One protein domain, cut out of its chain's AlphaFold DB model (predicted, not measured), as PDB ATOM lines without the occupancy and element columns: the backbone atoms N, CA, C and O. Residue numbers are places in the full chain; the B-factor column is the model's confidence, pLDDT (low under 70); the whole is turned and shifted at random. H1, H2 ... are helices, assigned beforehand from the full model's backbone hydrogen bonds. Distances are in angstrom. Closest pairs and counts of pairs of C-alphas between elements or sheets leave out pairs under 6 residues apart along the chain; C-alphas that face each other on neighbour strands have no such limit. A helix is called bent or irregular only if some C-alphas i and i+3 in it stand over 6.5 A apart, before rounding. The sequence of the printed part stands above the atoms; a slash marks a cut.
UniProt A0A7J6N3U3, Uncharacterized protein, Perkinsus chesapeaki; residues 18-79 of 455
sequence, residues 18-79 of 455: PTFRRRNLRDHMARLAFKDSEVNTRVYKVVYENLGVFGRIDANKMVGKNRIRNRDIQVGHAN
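AT A GLANCE: This is residues 18 to 79 of the 455 residues of an uncharacterized protein of Perkinsus chesapeaki (UniProt A0A7J6N3U3). Two helices, H1 and H2, are joined end to end at a corner and make one long limb, and the long stretch after H2, residues 51 to 79, folds back past both helices toward the end where H1 begins. The whole is a drawn-out loop of chain, helical on the way out and without a named element on the way back. The printed part has 62 residues with two named helices, H1 then H2, and no named strand; the class is all helix, though under half of the residues, 27 of 62, are in named elements. It is loose, with a radius of gyration of the C-alphas of 14.4 A, and a rod in outline, spanning 45 by 21 by 14 A.

IN THESE COORDINATES: The longest helix by residues is H1, residues 22 to 35, 20.0 A from first to last C-alpha; it begins at C-alpha 22 at (11.856, -26.446, 12.830). H2, residues 38 to 50, measures 18.3 A and ends at C-alpha 50 at (28.396, -9.401, 43.470). The last printed C-alpha, Asn 79, is at (1.364, -26.811, 25.603).

HOW THE PARTS SIT: H1 and H2 meet only through their link, the tight link of two residues, Asp 36 and Ser 37. Neither helix is bent or irregular. In both H1 and H2 every O i to N i+4 pair is within hydrogen-bond range. The C-alphas of residues 51 to 79 lie 4 to 23 A from the mean of all C-alphas.

THE WHOLE: The two C-alphas farthest apart are those of Leu 51 and Gln 74, at 44.7 A. The first and last printed C-alphas, those of Pro 18 and Asn 79, are 18.6 A apart. The printed part has no cut. The mean pLDDT of the printed part is 76.7, and it is under 70 at residues 18 to 20 and 55 to 66 of this predicted model.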
ATOM      1  N   PRO A  18      16.528 -35.678  15.945       52.25
ATOM      2  CA  PRO A  18      15.618 -34.954  16.835       52.25
ATOM      3  C   PRO A  18      14.559 -34.110  16.102       52.25
ATOM      4  O   PRO A  18      14.568 -32.878  16.126       52.25
ATOM      5  N   THR A  19      13.541 -34.814  15.609       55.62
ATOM      6  CA  THR A  19      12.149 -34.387  15.407       55.62
ATOM      7  C   THR A  19      11.910 -33.365  14.280       55.62
ATOM      8  O   THR A  19      12.406 -32.240  14.272       55.62
ATOM      9  N   PHE A  20      11.051 -33.754  13.335       62.03
ATOM     10  CA  PHE A  20      10.810 -33.149  12.012       62.03
ATOM     11  C   PHE A  20      10.430 -31.656  11.958       62.03
ATOM     12  O   PHE A  20      10.336 -31.070  10.877       62.03
ATOM     13  N   ARG A  21      10.173 -30.998  13.094       72.50
ATOM     14  CA  ARG A  21       9.655 -29.624  13.134       72.50
ATOM     15  C   ARG A  21      10.758 -28.623  13.479       72.50
ATOM     16  O   ARG A  21      11.341 -28.669  14.558       72.50
ATOM     17  N   ARG A  22      10.930 -27.594  12.630       80.12
ATOM     18  CA  ARG A  22      11.856 -26.446  12.830       80.12
ATOM     19  C   ARG A  22      11.803 -25.821  14.238       80.12
ATOM     20  O   ARG A  22      12.784 -25.231  14.684       80.12
ATOM     21  N   ARG A  23      10.659 -25.913  14.931       82.56
ATOM     22  CA  ARG A  23      10.464 -25.431  16.310       82.56
ATOM     23  C   ARG A  23      11.229 -26.265  17.346       82.56
ATOM     24  O   ARG A  23      11.788 -25.674  18.264       82.56
ATOM     25  N   ASN A  24      11.284 -27.585  17.176       81.62
ATOM     26  CA  ASN A  24      12.036 -28.488  18.044       81.62
ATOM     27  C   ASN A  24      13.536 -28.400  17.755       81.62
ATOM     28  O   ASN A  24      14.308 -28.273  18.694       81.62
ATOM     29  N   LEU A  25      13.947 -28.332  16.482       82.56
ATOM     30  CA  LEU A  25      15.358 -28.131  16.122       82.56
ATOM     31  C   LEU A  25      15.943 -26.850  16.750       82.56
ATOM     32  O   LEU A  25      17.037 -26.874  17.308       82.56
ATOM     33  N   ARG A  26      15.195 -25.734  16.730       82.19
ATOM     34  CA  ARG A  26      15.599 -24.487  17.414       82.19
ATOM     35  C   ARG A  26      15.708 -24.641  18.935       82.19
ATOM     36  O   ARG A  26      16.573 -24.006  19.530       82.19
ATOM     37  N   ASP A  27      14.839 -25.443  19.550       85.31
ATOM     38  CA  ASP A  27      14.861 -25.714  20.993       85.31
ATOM     39  C   ASP A  27      16.028 -26.639  21.376       85.31
ATOM     40  O   ASP A  27      16.758 -26.352  22.319       85.31
ATOM     41  N   HIS A  28      16.283 -27.682  20.584       83.38
ATOM     42  CA  HIS A  28      17.414 -28.594  20.743       83.38
ATOM     43  C   HIS A  28      18.758 -27.861  20.633       83.38
ATOM     44  O   HIS A  28      19.593 -27.971  21.528       83.38
ATOM     45  N   MET A  29      18.930 -27.015  19.610       82.12
ATOM     46  CA  MET A  29      20.129 -26.176  19.471       82.12
ATOM     47  C   MET A  29      20.274 -25.166  20.622       82.12
ATOM     48  O   MET A  29      21.390 -24.880  21.049       82.12
ATOM     49  N   ALA A  30      19.166 -24.659  21.176       82.50
ATOM     50  CA  ALA A  30      19.199 -23.815  22.372       82.50
ATOM     51  C   ALA A  30      19.600 -24.597  23.637       82.50
ATOM     52  O   ALA A  30      20.320 -24.056  24.473       82.50
ATOM     53  N   ARG A  31      19.176 -25.862  23.773       84.56
ATOM     54  CA  ARG A  31      19.566 -26.756  24.878       84.56
ATOM     55  C   ARG A  31      21.043 -27.138  24.821       84.56
ATOM     56  O   ARG A  31      21.687 -27.105  25.862       84.56
ATOM     57  N   LEU A  32      21.579 -27.443  23.636       82.94
ATOM     58  CA  LEU A  32      23.015 -27.689  23.446       82.94
ATOM     59  C   LEU A  32      23.829 -26.438  23.798       82.94
ATOM     60  O   LEU A  32      24.646 -26.479  24.709       82.94
ATOM     61  N   ALA A  33      23.497 -25.290  23.195       80.44
ATOM     62  CA  ALA A  33      24.172 -24.027  23.491       80.44
ATOM     63  C   ALA A  33      24.098 -23.634  24.980       80.44
ATOM     64  O   ALA A  33      25.042 -23.043  25.498       80.44
ATOM     65  N   PHE A  34      23.000 -23.956  25.678       82.94
ATOM     66  CA  PHE A  34      22.886 -23.771  27.127       82.94
ATOM     67  C   PHE A  34      23.774 -24.752  27.905       82.94
ATOM     68  O   PHE A  34      24.496 -24.318  28.793       82.94
ATOM     69  N   LYS A  35      23.777 -26.047  27.560       82.88
ATOM     70  CA  LYS A  35      24.621 -27.069  28.207       82.88
ATOM     71  C   LYS A  35      26.107 -26.701  28.139       82.88
ATOM     72  O   LYS A  35      26.792 -26.746  29.157       82.88
ATOM     73  N   ASP A  36      26.574 -26.268  26.971       80.75
ATOM     74  CA  ASP A  36      27.984 -25.926  26.727       80.75
ATOM     75  C   ASP A  36      28.436 -24.650  27.465       80.75
ATOM     76  O   ASP A  36      29.628 -24.356  27.555       80.75
ATOM     77  N   SER A  37      27.490 -23.867  27.993       80.00
ATOM     78  CA  SER A  37      27.740 -22.564  28.615       80.00
ATOM     79  C   SER A  37      27.177 -22.413  30.030       80.00
ATOM     80  O   SER A  37      27.437 -21.386  30.657       80.00
ATOM     81  N   GLU A  38      26.456 -23.404  30.571       78.56
ATOM     82  CA  GLU A  38      25.733 -23.299  31.847       78.56
ATOM     83  C   GLU A  38      26.654 -22.823  32.976       78.56
ATOM     84  O   GLU A  38      26.357 -21.827  33.639       78.56
ATOM     85  N   VAL A  39      27.808 -23.480  33.139       77.06
ATOM     86  CA  VAL A  39      28.812 -23.143  34.161       77.06
ATOM     87  C   VAL A  39      29.263 -21.691  34.016       77.06
ATOM     88  O   VAL A  39      29.183 -20.927  34.977       77.06
ATOM     89  N   ASN A  40      29.642 -21.276  32.804       78.50
ATOM     90  CA  ASN A  40      30.050 -19.900  32.524       78.50
ATOM     91  C   ASN A  40      28.918 -18.913  32.839       78.50
ATOM     92  O   ASN A  40      29.157 -17.892  33.475       78.50
ATOM     93  N   THR A  41      27.674 -19.210  32.453       74.12
ATOM     94  CA  THR A  41      26.530 -18.316  32.710       74.12
ATOM     95  C   THR A  41      26.249 -18.153  34.201       74.12
ATOM     96  O   THR A  41      26.004 -17.031  34.641       74.12
ATOM     97  N   ARG A  42      26.334 -19.238  34.984       77.38
ATOM     98  CA  ARG A  42      26.088 -19.230  36.431       77.38
ATOM     99  C   ARG A  42      27.219 -18.512  37.172       77.38
ATOM    100  O   ARG A  42      26.932 -17.672  38.017       77.38
ATOM    101  N   VAL A  43      28.479 -18.768  36.805       81.50
ATOM    102  CA  VAL A  43      29.651 -18.083  37.379       81.50
ATOM    103  C   VAL A  43      29.645 -16.594  37.037       81.50
ATOM    104  O   VAL A  43      29.739 -15.773  37.946       81.50
ATOM    105  N   TYR A  44      29.464 -16.217  35.764       81.31
ATOM    106  CA  TYR A  44      29.376 -14.805  35.388       81.31
ATOM    107  C   TYR A  44      28.207 -14.113  36.084       81.31
ATOM    108  O   TYR A  44      28.404 -13.024  36.607       81.31
ATOM    109  N   LYS A  45      27.024 -14.737  36.154       81.94
ATOM    110  CA  LYS A  45      25.878 -14.151  36.861       81.94
ATOM    111  C   LYS A  45      26.234 -13.801  38.312       81.94
ATOM    112  O   LYS A  45      26.087 -12.645  38.684       81.94
ATOM    113  N   VAL A  46      26.782 -14.749  39.077       85.06
ATOM    114  CA  VAL A  46      27.183 -14.516  40.478       85.06
ATOM    115  C   VAL A  46      28.265 -13.435  40.592       85.06
ATOM    116  O   VAL A  46      28.173 -12.567  41.454       85.06
ATOM    117  N   VAL A  47      29.274 -13.439  39.714       85.94
ATOM    118  CA  VAL A  47      30.344 -12.423  39.732       85.94
ATOM    119  C   VAL A  47      29.806 -11.023  39.419       85.94
ATOM    120  O   VAL A  47      30.151 -10.079  40.122       85.94
ATOM    121  N   TYR A  48      28.951 -10.870  38.406       83.25
ATOM    122  CA  TYR A  48      28.376  -9.570  38.045       83.25
ATOM    123  C   TYR A  48      27.344  -9.078  39.075       83.25
ATOM    124  O   TYR A  48      27.347  -7.889  39.387       83.25
ATOM    125  N   GLU A  49      26.534  -9.964  39.669       84.75
ATOM    126  CA  GLU A  49      25.626  -9.616  40.778       84.75
ATOM    127  C   GLU A  49      26.407  -9.146  42.019       84.75
ATOM    128  O   GLU A  49      26.080  -8.104  42.584       84.75
ATOM    129  N   ASN A  50      27.505  -9.824  42.379       88.06
ATOM    130  CA  ASN A  50      28.396  -9.401  43.470       88.06
ATOM    131  C   ASN A  50      29.126  -8.071  43.188       88.06
ATOM    132  O   ASN A  50      29.545  -7.392  44.122       88.06
ATOM    133  N   LEU A  51      29.276  -7.690  41.916       87.62
ATOM    134  CA  LEU A  51      29.808  -6.391  41.483       87.62
ATOM    135  C   LEU A  51      28.709  -5.317  41.321       87.62
ATOM    136  O   LEU A  51      28.994  -4.225  40.835       87.62
ATOM    137  N   GLY A  52      27.457  -5.612  41.698       87.50
ATOM    138  CA  GLY A  52      26.323  -4.682  41.616       87.50
ATOM    139  C   GLY A  52      25.770  -4.456  40.202       87.50
ATOM    140  O   GLY A  52      24.969  -3.545  39.991       87.50
ATOM    141  N   VAL A  53      26.177  -5.263  39.218       79.62
ATOM    142  CA  VAL A  53      25.744  -5.137  37.819       79.62
ATOM    143  C   VAL A  53      24.507  -6.001  37.577       79.62
ATOM    144  O   VAL A  53      24.589  -7.168  37.190       79.62
ATOM    145  N   PHE A  54      23.335  -5.401  37.772       74.06
ATOM    146  CA  PHE A  54      22.047  -6.032  37.487       74.06
ATOM    147  C   PHE A  54      21.658  -5.843  36.016       74.06
ATOM    148  O   PHE A  54      21.515  -4.716  35.543       74.06
ATOM    149  N   GLY A  55      21.444  -6.938  35.279       69.88
ATOM    150  CA  GLY A  55      20.942  -6.867  33.906       69.88
ATOM    151  C   GLY A  55      21.389  -8.011  33.000       69.88
ATOM    152  O   GLY A  55      21.776  -9.092  33.443       69.88
ATOM    153  N   ARG A  56      21.305  -7.776  31.687       66.00
ATOM    154  CA  ARG A  56      21.701  -8.744  30.658       66.00
ATOM    155  C   ARG A  56      23.209  -8.661  30.414       66.00
ATOM    156  O   ARG A  56      23.695  -7.656  29.914       66.00
ATOM    157  N   ILE A  57      23.933  -9.737  30.711       69.25
ATOM    158  CA  ILE A  57      25.389  -9.802  30.522       69.25
ATOM    159  C   ILE A  57      25.712 -10.049  29.038       69.25
ATOM    160  O   ILE A  57      25.524 -11.154  28.522       69.25
ATOM    161  N   ASP A  58      26.243  -9.031  28.357       66.00
ATOM    162  CA  ASP A  58      26.536  -9.063  26.913       66.00
ATOM    163  C   ASP A  58      27.608 -10.080  26.490       66.00
ATOM    164  O   ASP A  58      27.680 -10.435  25.313       66.00
ATOM    165  N   ALA A  59      28.402 -10.609  27.427       64.62
ATOM    166  CA  ALA A  59      29.326 -11.713  27.159       64.62
ATOM    167  C   ALA A  59      28.599 -13.000  26.708       64.62
ATOM    168  O   ALA A  59      29.181 -13.825  26.008       64.62
ATOM    169  N   ASN A  60      27.315 -13.168  27.053       62.53
ATOM    170  CA  ASN A  60      26.548 -14.391  26.804       62.53
ATOM    171  C   ASN A  60      25.513 -14.250  25.670       62.53
ATOM    172  O   ASN A  60      24.358 -14.655  25.794       62.53
ATOM    173  N   LYS A  61      25.923 -13.707  24.512       61.06
ATOM    174  CA  LYS A  61      25.017 -13.434  23.368       61.06
ATOM    175  C   LYS A  61      24.254 -14.645  22.822       61.06
ATOM    176  O   LYS A  61      23.317 -14.429  22.055       61.06
ATOM    177  N   MET A  62      24.645 -15.881  23.128       59.69
ATOM    178  CA  MET A  62      23.958 -17.094  22.653       59.69
ATOM    179  C   MET A  62      22.962 -17.649  23.676       59.69
ATOM    180  O   MET A  62      21.933 -18.209  23.292       59.69
ATOM    181  N   VAL A  63      23.205 -17.426  24.966       61.62
ATOM    182  CA  VAL A  63      22.384 -17.969  26.050       61.62
ATOM    183  C   VAL A  63      21.198 -17.049  26.301       61.62
ATOM    184  O   VAL A  63      21.328 -15.830  26.380       61.62
ATOM    185  N   GLY A  64      19.995 -17.620  26.349       61.72
ATOM    186  CA  GLY A  64      18.759 -16.849  26.508       61.72
ATOM    187  C   GLY A  64      18.302 -16.070  25.265       61.72
ATOM    188  O   GLY A  64      17.237 -15.461  25.315       61.72
ATOM    189  N   LYS A  65      19.022 -16.113  24.128       66.50
ATOM    190  CA  LYS A  65      18.478 -15.639  22.830       66.50
ATOM    191  C   LYS A  65      17.250 -16.451  22.413       66.50
ATOM    192  O   LYS A  65      16.246 -15.884  21.999       66.50
ATOM    193  N   ASN A  66      17.338 -17.771  22.561       66.62
ATOM    194  CA  ASN A  66      16.226 -18.694  22.388       66.62
ATOM    195  C   ASN A  66      15.791 -19.183  23.772       66.62
ATOM    196  O   ASN A  66      16.580 -19.792  24.494       66.62
ATOM    197  N   ARG A  67      14.534 -18.928  24.152       74.88
ATOM    198  CA  ARG A  67      13.969 -19.441  25.407       74.88
ATOM    199  C   ARG A  67      13.625 -20.920  25.239       74.88
ATOM    200  O   ARG A  67      12.676 -21.233  24.518       74.88
ATOM    201  N   ILE A  68      14.367 -21.786  25.926       85.25
ATOM    202  CA  ILE A  68      14.089 -23.225  26.006       85.25
ATOM    203  C   ILE A  68      12.660 -23.426  26.533       85.25
ATOM    204  O   ILE A  68      12.244 -22.777  27.499       85.25
ATOM    205  N   ARG A  69      11.894 -24.307  25.889       84.88
ATOM    206  CA  ARG A  69      10.572 -24.754  26.350       84.88
ATOM    207  C   ARG A  69      10.505 -26.269  26.269       84.88
ATOM    208  O   ARG A  69      11.086 -26.872  25.373       84.88
ATOM    209  N   ASN A  70       9.770 -26.900  27.176       84.06
ATOM    210  CA  ASN A  70       9.450 -28.308  26.986       84.06
ATOM    211  C   ASN A  70       8.522 -28.443  25.780       84.06
ATOM    212  O   ASN A  70       7.579 -27.670  25.609       84.06
ATOM    213  N   ARG A  71       8.881 -29.380  24.908       82.00
ATOM    214  CA  ARG A  71       8.155 -29.712  23.695       82.00
ATOM    215  C   ARG A  71       7.993 -31.213  23.633       82.00
ATOM    216  O   ARG A  71       8.890 -31.951  24.047       82.00
ATOM    217  N   ASP A  72       6.859 -31.618  23.098       81.56
ATOM    218  CA  ASP A  72       6.622 -32.991  22.704       81.56
ATOM    219  C   ASP A  72       7.612 -33.395  21.590       81.56
ATOM    220  O   ASP A  72       7.941 -32.604  20.694       81.56
ATOM    221  N   ILE A  73       8.129 -34.618  21.687       76.31
ATOM    222  CA  ILE A  73       9.077 -35.192  20.733       76.31
ATOM    223  C   ILE A  73       8.385 -35.655  19.444       76.31
ATOM    224  O   ILE A  73       8.984 -35.545  18.377       76.31
ATOM    225  N   GLN A  74       7.123 -36.085  19.495       74.00
ATOM    226  CA  GLN A  74       6.413 -36.568  18.308       74.00
ATOM    227  C   GLN A  74       5.850 -35.397  17.482       74.00
ATOM    228  O   GLN A  74       6.195 -35.215  16.312       74.00
ATOM    229  N   VAL A  75       5.041 -34.532  18.099       78.25
ATOM    230  CA  VAL A  75       4.262 -33.478  17.422       78.25
ATOM    231  C   VAL A  75       4.841 -32.068  17.647       78.25
ATOM    232  O   VAL A  75       4.475 -31.118  16.948       78.25
ATOM    233  N   GLY A  76       5.784 -31.858  18.571       76.12
ATOM    234  CA  GLY A  76       6.489 -30.568  18.731       76.12
ATOM    235  C   GLY A  76       5.651 -29.402  19.278       76.12
ATOM    236  O   GLY A  76       6.069 -28.231  19.201       76.12
ATOM    237  N   HIS A  77       4.470 -29.696  19.828       83.31
ATOM    238  CA  HIS A  77       3.683 -28.734  20.600       83.31
ATOM    239  C   HIS A  77       4.389 -28.404  21.924       83.31
ATOM    240  O   HIS A  77       5.254 -29.144  22.385       83.31
ATOM    241  N   ALA A  78       4.087 -27.229  22.482       80.19
ATOM    242  CA  ALA A  78       4.710 -26.705  23.707       80.19
ATOM    243  C   ALA A  78       3.703 -26.484  24.851       80.19
ATOM    244  O   ALA A  78       4.075 -25.951  25.893       80.19
ATOM    245  N   ASN A  79       2.443 -26.857  24.626       74.62
ATOM    246  CA  ASN A  79       1.364 -26.811  25.603       74.62
ATOM    247  C   ASN A  79       1.115 -28.257  26.060       74.62
ATOM    248  O   ASN A  79       1.314 -29.168  25.259       74.62
TER     249      ASN A  79